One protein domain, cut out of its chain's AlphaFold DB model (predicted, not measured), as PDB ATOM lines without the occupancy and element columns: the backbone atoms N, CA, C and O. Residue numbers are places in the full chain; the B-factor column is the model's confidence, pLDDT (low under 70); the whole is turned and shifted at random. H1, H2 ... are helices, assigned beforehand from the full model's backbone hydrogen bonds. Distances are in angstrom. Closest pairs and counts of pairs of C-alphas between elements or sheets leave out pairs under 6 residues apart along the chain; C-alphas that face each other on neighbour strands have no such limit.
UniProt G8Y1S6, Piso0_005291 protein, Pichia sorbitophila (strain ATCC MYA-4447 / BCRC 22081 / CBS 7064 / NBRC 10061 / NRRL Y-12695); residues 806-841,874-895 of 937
ATOM      1  N   ASP A 806     -91.211 186.821  93.100       67.00
ATOM      2  CA  ASP A 806     -90.573 188.050  93.614       67.00
ATOM      3  C   ASP A 806     -91.566 189.224  93.770       67.00
ATOM      4  O   ASP A 806     -91.427 190.099  94.645       67.00
ATOM      5  N   SER A 807     -92.621 189.228  92.947       72.69
ATOM      6  CA  SER A 807     -93.714 190.202  92.977       72.69
ATOM      7  C   SER A 807     -95.069 189.546  93.248       72.69
ATOM      8  O   SER A 807     -95.359 188.435  92.807       72.69
ATOM      9  N   VAL A 808     -95.955 190.284  93.924       73.19
ATOM     10  CA  VAL A 808     -97.356 189.887  94.168       73.19
ATOM     11  C   VAL A 808     -98.115 189.674  92.847       73.19
ATOM     12  O   VAL A 808     -99.009 188.832  92.779       73.19
ATOM     13  N   THR A 809     -97.731 190.384  91.780       77.56
ATOM     14  CA  THR A 809     -98.248 190.163  90.416       77.56
ATOM     15  C   THR A 809     -97.939 188.763  89.903       77.56
ATOM     16  O   THR A 809     -98.790 188.132  89.281       77.56
ATOM     17  N   ASP A 810     -96.750 188.257  90.201       78.69
ATOM     18  CA  ASP A 810     -96.227 187.037  89.594       78.69
ATOM     19  C   ASP A 810     -96.798 185.823  90.329       78.69
ATOM     20  O   ASP A 810     -97.270 184.883  89.693       78.69
ATOM     21  N   GLY A 811     -96.915 185.910  91.661       78.06
ATOM     22  CA  GLY A 811     -97.669 184.943  92.464       78.06
ATOM     23  C   GLY A 811     -99.162 184.893  92.102       78.06
ATOM     24  O   GLY A 811     -99.749 183.812  92.083       78.06
ATOM     25  N   LYS A 812     -99.783 186.028  91.732       81.19
ATOM     26  CA  LYS A 812    -101.151 186.034  91.177       81.19
ATOM     27  C   LYS A 812    -101.211 185.296  89.836       81.19
ATOM     28  O   LYS A 812    -102.118 184.494  89.637       81.19
ATOM     29  N   ASN A 813    -100.269 185.550  88.929       82.25
ATOM     30  CA  ASN A 813    -100.239 184.902  87.615       82.25
ATOM     31  C   ASN A 813    -100.008 183.383  87.733       82.25
ATOM     32  O   ASN A 813    -100.689 182.612  87.061       82.25
ATOM     33  N   ALA A 814     -99.122 182.949  88.637       81.31
ATOM     34  CA  ALA A 814     -98.900 181.535  88.940       81.31
ATOM     35  C   ALA A 814    -100.164 180.849  89.495       81.31
ATOM     36  O   ALA A 814    -100.515 179.755  89.053       81.31
ATOM     37  N   LEU A 815    -100.888 181.512  90.406       82.06
ATOM     38  CA  LEU A 815    -102.156 181.005  90.936       82.06
ATOM     39  C   LEU A 815    -103.228 180.863  89.841       82.06
ATOM     40  O   LEU A 815    -103.908 179.841  89.789       82.06
ATOM     41  N   MET A 816    -103.363 181.855  88.954       83.62
ATOM     42  CA  MET A 816    -104.308 181.792  87.828       83.62
ATOM     43  C   MET A 816    -104.005 180.609  86.896       83.62
ATOM     44  O   MET A 816    -104.923 179.883  86.526       83.62
ATOM     45  N   ALA A 817    -102.730 180.362  86.580       84.56
ATOM     46  CA  ALA A 817    -102.329 179.248  85.719       84.56
ATOM     47  C   ALA A 817    -102.663 177.864  86.319       84.56
ATOM     48  O   ALA A 817    -103.081 176.958  85.596       84.56
ATOM     49  N   GLU A 818    -102.523 177.687  87.639       84.88
ATOM     50  CA  GLU A 818    -102.895 176.425  88.298       84.88
ATOM     51  C   GLU A 818    -104.427 176.256  88.399       84.88
ATOM     52  O   GLU A 818    -104.933 175.142  88.249       84.88
ATOM     53  N   ILE A 819    -105.187 177.353  88.546       84.56
ATOM     54  CA  ILE A 819    -106.659 177.336  88.452       84.56
ATOM     55  C   ILE A 819    -107.106 176.885  87.053       84.56
ATOM     56  O   ILE A 819    -107.876 175.930  86.947       84.56
ATOM     57  N   GLU A 820    -106.583 177.493  85.982       87.06
ATOM     58  CA  GLU A 820    -106.909 177.123  84.591       87.06
ATOM     59  C   GLU A 820    -106.607 175.640  84.300       87.06
ATOM     60  O   GLU A 820    -107.390 174.934  83.656       87.06
ATOM     61  N   LYS A 821    -105.494 175.125  84.835       88.88
ATOM     62  CA  LYS A 821    -105.116 173.708  84.753       88.88
ATOM     63  C   LYS A 821    -106.112 172.795  85.475       88.88
ATOM     64  O   LYS A 821    -106.499 171.761  84.921       88.88
ATOM     65  N   HIS A 822    -106.570 173.166  86.671       84.38
ATOM     66  CA  HIS A 822    -107.599 172.416  87.397       84.38
ATOM     67  C   HIS A 822    -108.969 172.450  86.703       84.38
ATOM     68  O   HIS A 822    -109.625 171.408  86.622       84.38
ATOM     69  N   GLU A 823    -109.384 173.591  86.147       84.00
ATOM     70  CA  GLU A 823    -110.611 173.696  85.343       84.00
ATOM     71  C   GLU A 823    -110.550 172.800  84.100       84.00
ATOM     72  O   GLU A 823    -111.498 172.068  83.799       84.00
ATOM     73  N   HIS A 824    -109.407 172.783  83.410       88.81
ATOM     74  CA  HIS A 824    -109.190 171.940  82.238       88.81
ATOM     75  C   HIS A 824    -109.266 170.435  82.569       88.81
ATOM     76  O   HIS A 824    -109.919 169.670  81.851       88.81
ATOM     77  N   ASP A 825    -108.663 169.996  83.677       87.50
ATOM     78  CA  ASP A 825    -108.734 168.598  84.121       87.50
ATOM     79  C   ASP A 825    -110.120 168.203  84.660       87.50
ATOM     80  O   ASP A 825    -110.555 167.061  84.468       87.50
ATOM     81  N   LEU A 826    -110.861 169.135  85.268       82.19
ATOM     82  CA  LEU A 826    -112.271 168.932  85.607       82.19
ATOM     83  C   LEU A 826    -113.119 168.760  84.336       82.19
ATOM     84  O   LEU A 826    -113.909 167.817  84.249       82.19
ATOM     85  N   GLY A 827    -112.891 169.591  83.314       81.69
ATOM     86  CA  GLY A 827    -113.534 169.485  82.004       81.69
ATOM     87  C   GLY A 827    -113.320 168.119  81.339       81.69
ATOM     88  O   GLY A 827    -114.281 167.505  80.867       81.69
ATOM     89  N   LYS A 828    -112.092 167.577  81.383       86.50
ATOM     90  CA  LYS A 828    -111.795 166.206  80.911       86.50
ATOM     91  C   LYS A 828    -112.613 165.148  81.653       86.50
ATOM     92  O   LYS A 828    -113.167 164.254  81.015       86.50
ATOM     93  N   LYS A 829    -112.709 165.241  82.986       82.06
ATOM     94  CA  LYS A 829    -113.478 164.290  83.812       82.06
ATOM     95  C   LYS A 829    -114.974 164.347  83.497       82.06
ATOM     96  O   LYS A 829    -115.594 163.297  83.336       82.06
ATOM     97  N   VAL A 830    -115.541 165.544  83.335       79.25
ATOM     98  CA  VAL A 830    -116.946 165.735  82.932       79.25
ATOM     99  C   VAL A 830    -117.214 165.128  81.549       79.25
ATOM    100  O   VAL A 830    -118.200 164.411  81.374       79.25
ATOM    101  N   LEU A 831    -116.317 165.341  80.581       80.69
ATOM    102  CA  LEU A 831    -116.441 164.774  79.234       80.69
ATOM    103  C   LEU A 831    -116.335 163.237  79.243       80.69
ATOM    104  O   LEU A 831    -117.140 162.563  78.601       80.69
ATOM    105  N   ALA A 832    -115.411 162.669  80.023       80.31
ATOM    106  CA  ALA A 832    -115.287 161.221  80.193       80.31
ATOM    107  C   ALA A 832    -116.550 160.591  80.817       80.31
ATOM    108  O   ALA A 832    -117.031 159.565  80.333       80.31
ATOM    109  N   LEU A 833    -117.129 161.230  81.843       77.69
ATOM    110  CA  LEU A 833    -118.388 160.797  82.460       77.69
ATOM    111  C   LEU A 833    -119.574 160.894  81.490       77.69
ATOM    112  O   LEU A 833    -120.395 159.979  81.438       77.69
ATOM    113  N   SER A 834    -119.646 161.961  80.686       76.12
ATOM    114  CA  SER A 834    -120.678 162.129  79.655       76.12
ATOM    115  C   SER A 834    -120.610 161.021  78.596       76.12
ATOM    116  O   SER A 834    -121.630 160.404  78.283       76.12
ATOM    117  N   ASN A 835    -119.405 160.684  78.124       79.75
ATOM    118  CA  ASN A 835    -119.189 159.589  77.176       79.75
ATOM    119  C   ASN A 835    -119.567 158.224  77.773       79.75
ATOM    120  O   ASN A 835    -120.243 157.433  77.116       79.75
ATOM    121  N   LEU A 836    -119.198 157.950  79.029       81.50
ATOM    122  CA  LEU A 836    -119.553 156.698  79.707       81.50
ATOM    123  C   LEU A 836    -121.073 156.563  79.901       81.50
ATOM    124  O   LEU A 836    -121.636 155.491  79.664       81.50
ATOM    125  N   LEU A 837    -121.752 157.657  80.266       76.31
ATOM    126  CA  LEU A 837    -123.211 157.712  80.345       76.31
ATOM    127  C   LEU A 837    -123.851 157.453  78.973       76.31
ATOM    128  O   LEU A 837    -124.766 156.635  78.881       76.31
ATOM    129  N   SER A 838    -123.356 158.107  77.917       76.50
ATOM    130  CA  SER A 838    -123.837 157.941  76.539       76.50
ATOM    131  C   SER A 838    -123.705 156.490  76.062       76.50
ATOM    132  O   SER A 838    -124.687 155.893  75.623       76.50
ATOM    133  N   ASN A 839    -122.535 155.873  76.259       79.69
ATOM    134  CA  ASN A 839    -122.280 154.481  75.885       79.69
ATOM    135  C   ASN A 839    -123.228 153.514  76.613       79.69
ATOM    136  O   ASN A 839    -123.852 152.663  75.980       79.69
ATOM    137  N   LYS A 840    -123.423 153.684  77.931       82.69
ATOM    138  CA  LYS A 840    -124.375 152.870  78.710       82.69
ATOM    139  C   LYS A 840    -125.827 153.069  78.248       82.69
ATOM    140  O   LYS A 840    -126.614 152.125  78.238       82.69
ATOM    141  N   GLN A 841    -126.192 154.292  77.861       77.12
ATOM    142  CA  GLN A 841    -127.524 154.627  77.349       77.12
ATOM    143  C   GLN A 841    -127.791 154.110  75.929       77.12
ATOM    144  O   GLN A 841    -128.952 153.831  75.616       77.12
ATOM    145  N   THR A 874    -134.192 158.583  65.544       83.69
ATOM    146  CA  THR A 874    -133.042 159.505  65.562       83.69
ATOM    147  C   THR A 874    -133.411 160.865  66.176       83.69
ATOM    148  O   THR A 874    -132.689 161.384  67.032       83.69
ATOM    149  N   LYS A 875    -134.575 161.436  65.824       86.94
ATOM    150  CA  LYS A 875    -135.094 162.669  66.454       86.94
ATOM    151  C   LYS A 875    -135.278 162.494  67.969       86.94
ATOM    152  O   LYS A 875    -134.888 163.384  68.729       86.94
ATOM    153  N   LEU A 876    -135.833 161.363  68.411       84.06
ATOM    154  CA  LEU A 876    -136.042 161.043  69.827       84.06
ATOM    155  C   LEU A 876    -134.716 160.819  70.572       84.06
ATOM    156  O   LEU A 876    -134.552 161.329  71.679       84.06
ATOM    157  N   GLN A 877    -133.728 160.159  69.961       80.81
ATOM    158  CA  GLN A 877    -132.372 160.024  70.512       80.81
ATOM    159  C   GLN A 877    -131.703 161.398  70.722       80.81
ATOM    160  O   GLN A 877    -131.124 161.646  71.780       80.81
ATOM    161  N   ILE A 878    -131.844 162.327  69.767       82.94
ATOM    162  CA  ILE A 878    -131.334 163.707  69.887       82.94
ATOM    163  C   ILE A 878    -132.081 164.499  70.977       82.94
ATOM    164  O   ILE A 878    -131.490 165.337  71.660       82.94
ATOM    165  N   GLN A 879    -133.383 164.265  71.169       84.69
ATOM    166  CA  GLN A 879    -134.124 164.857  72.287       84.69
ATOM    167  C   GLN A 879    -133.664 164.278  73.635       84.69
ATOM    168  O   GLN A 879    -133.404 165.046  74.563       84.69
ATOM    169  N   ARG A 880    -133.475 162.955  73.721       82.19
ATOM    170  CA  ARG A 880    -132.954 162.248  74.901       82.19
ATOM    171  C   ARG A 880    -131.565 162.744  75.297       82.19
ATOM    172  O   ARG A 880    -131.359 163.017  76.475       82.19
ATOM    173  N   SER A 881    -130.635 162.915  74.354       78.94
ATOM    174  CA  SER A 881    -129.288 163.415  74.671       78.94
ATOM    175  C   SER A 881    -129.321 164.861  75.176       78.94
ATOM    176  O   SER A 881    -128.657 165.179  76.159       78.94
ATOM    177  N   LYS A 882    -130.165 165.727  74.594       82.19
ATOM    178  CA  LYS A 882    -130.380 167.098  75.094       82.19
ATOM    179  C   LYS A 882    -130.970 167.121  76.506       82.19
ATOM    180  O   LYS A 882    -130.523 167.926  77.321       82.19
ATOM    181  N   LEU A 883    -131.928 166.243  76.809       80.06
ATOM    182  CA  LEU A 883    -132.481 166.099  78.159       80.06
ATOM    183  C   LEU A 883    -131.431 165.567  79.142       80.06
ATOM    184  O   LEU A 883    -131.232 166.186  80.179       80.06
ATOM    185  N   ALA A 884    -130.694 164.508  78.798       76.06
ATOM    186  CA  ALA A 884    -129.636 163.956  79.645       76.06
ATOM    187  C   ALA A 884    -128.530 164.984  79.947       76.06
ATOM    188  O   ALA A 884    -128.128 165.120  81.100       76.06
ATOM    189  N   SER A 885    -128.096 165.764  78.951       75.25
ATOM    190  CA  SER A 885    -127.141 166.864  79.141       75.25
ATOM    191  C   SER A 885    -127.705 167.988  80.012       75.25
ATOM    192  O   SER A 885    -126.982 168.552  80.833       75.25
ATOM    193  N   ARG A 886    -129.002 168.307  79.878       77.62
ATOM    194  CA  ARG A 886    -129.679 169.284  80.743       77.62
ATOM    195  C   ARG A 886    -129.750 168.788  82.185       77.62
ATOM    196  O   ARG A 886    -129.383 169.542  83.077       77.62
ATOM    197  N   THR A 887    -130.157 167.540  82.409       74.06
ATOM    198  CA  THR A 887    -130.193 166.923  83.739       74.06
ATOM    199  C   THR A 887    -128.797 166.883  84.347       74.06
ATOM    200  O   THR A 887    -128.631 167.372  85.452       74.06
ATOM    201  N   ALA A 888    -127.776 166.424  83.614       72.00
ATOM    202  CA  ALA A 888    -126.393 166.422  84.090       72.00
ATOM    203  C   ALA A 888    -125.899 167.831  84.465       72.00
ATOM    204  O   ALA A 888    -125.270 167.991  85.510       72.00
ATOM    205  N   LYS A 889    -126.243 168.865  83.679       71.88
ATOM    206  CA  LYS A 889    -125.951 170.261  84.036       71.88
ATOM    207  C   LYS A 889    -126.678 170.673  85.320       71.88
ATOM    208  O   LYS A 889    -126.021 171.143  86.243       71.88
ATOM    209  N   CYS A 890    -127.987 170.439  85.414       68.75
ATOM    210  CA  CYS A 890    -128.776 170.733  86.614       68.75
ATOM    211  C   CYS A 890    -128.245 170.003  87.861       68.75
ATOM    212  O   CYS A 890    -128.183 170.616  88.920       68.75
ATOM    213  N   THR A 891    -127.807 168.746  87.734       66.25
ATOM    214  CA  THR A 891    -127.175 167.962  88.807       66.25
ATOM    215  C   THR A 891    -125.783 168.489  89.159       66.25
ATOM    216  O   THR A 891    -125.453 168.542  90.335       66.25
ATOM    217  N   SER A 892    -124.981 168.955  88.194       64.56
ATOM    218  CA  SER A 892    -123.683 169.591  88.490       64.56
ATOM    219  C   SER A 892    -123.820 170.928  89.230       64.56
ATOM    220  O   SER A 892    -122.932 171.305  89.985       64.56
ATOM    221  N   THR A 893    -124.945 171.626  89.048       62.97
ATOM    222  CA  THR A 893    -125.304 172.840  89.801       62.97
ATOM    223  C   THR A 893    -126.115 172.552  91.069       62.97
ATOM    224  O   THR A 893    -126.387 173.465  91.847       62.97
ATOM    225  N   TYR A 894    -126.534 171.303  91.293       64.31
ATOM    226  CA  TYR A 894    -127.348 170.916  92.441       64.31
ATOM    227  C   TYR A 894    -126.485 170.936  93.708       64.31
ATOM    228  O   TYR A 894    -125.434 170.305  93.759       64.31
ATOM    229  N   GLY A 895    -126.904 171.712  94.710       60.69
ATOM    230  CA  GLY A 895    -126.107 172.007  95.909       60.69
ATOM    231  C   GLY A 895    -125.258 173.287  95.820       60.69
ATOM    232  O   GLY A 895    -124.890 173.821  96.862       60.69
TER     233      GLY A 895
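This is residues 806 to 841 and 874 to 895 of the 937 residues of the protein "Piso0_005291 protein" of Pichia sorbitophila (strain ATCC MYA-4447 / BCRC 22081 / CBS 7064 / NBRC 10061 / NRRL Y-12695) (UniProt G8Y1S6). One long helix, H1, makes most of the length of a rod, and a shorter helix, H2, runs back loosely beside its last part at a slant. Residues 806 to 829, of which 808 to 829 belong to H1, stick out as a free arm. The printed part has 58 residues with two named helices, H1 then H2, and no named strand, and its class is all helix. It is extended, with a radius of gyration of the C-alphas of 17.4 A and spans of 58 by 22 by 18 A.

The printed part begins at Asp 806. H1 holds residues 808 to 841 and measures 49.4 A, from C-alpha 808 at (-97.356, 189.887, 94.168) to C-alpha 841 at (-127.524, 154.627, 77.349). After the cut, H2 holds residues 874 to 892 and measures 26.7 A; C-alpha 892 is at (-123.683, 169.591, 88.490).

H1 and H2 are close but not clearly touching, with 1 pair of C-alphas within 8 A, those of Ser 838 and Ser 881, 7.9 A apart. They run opposite ways at a steep tilt of 42 degrees. Their centres are 21.7 A apart. In H1 and H2 every O i to N i+4 pair is within hydrogen-bond range.

The two C-alphas farthest apart are those of Asp 806 and Thr 874, at 58.4 A. Without the stretch that stands free, the body of 34 residues spans 33 by 17 by 12 A. The link from H1 to H2 is across the cut: residues 842 to 873 are not printed, and C-alphas 841 and 874 are 13.9 A apart. The mean pLDDT of the printed part is 78.8; residue 806 and residues 890 to 895 are under 70.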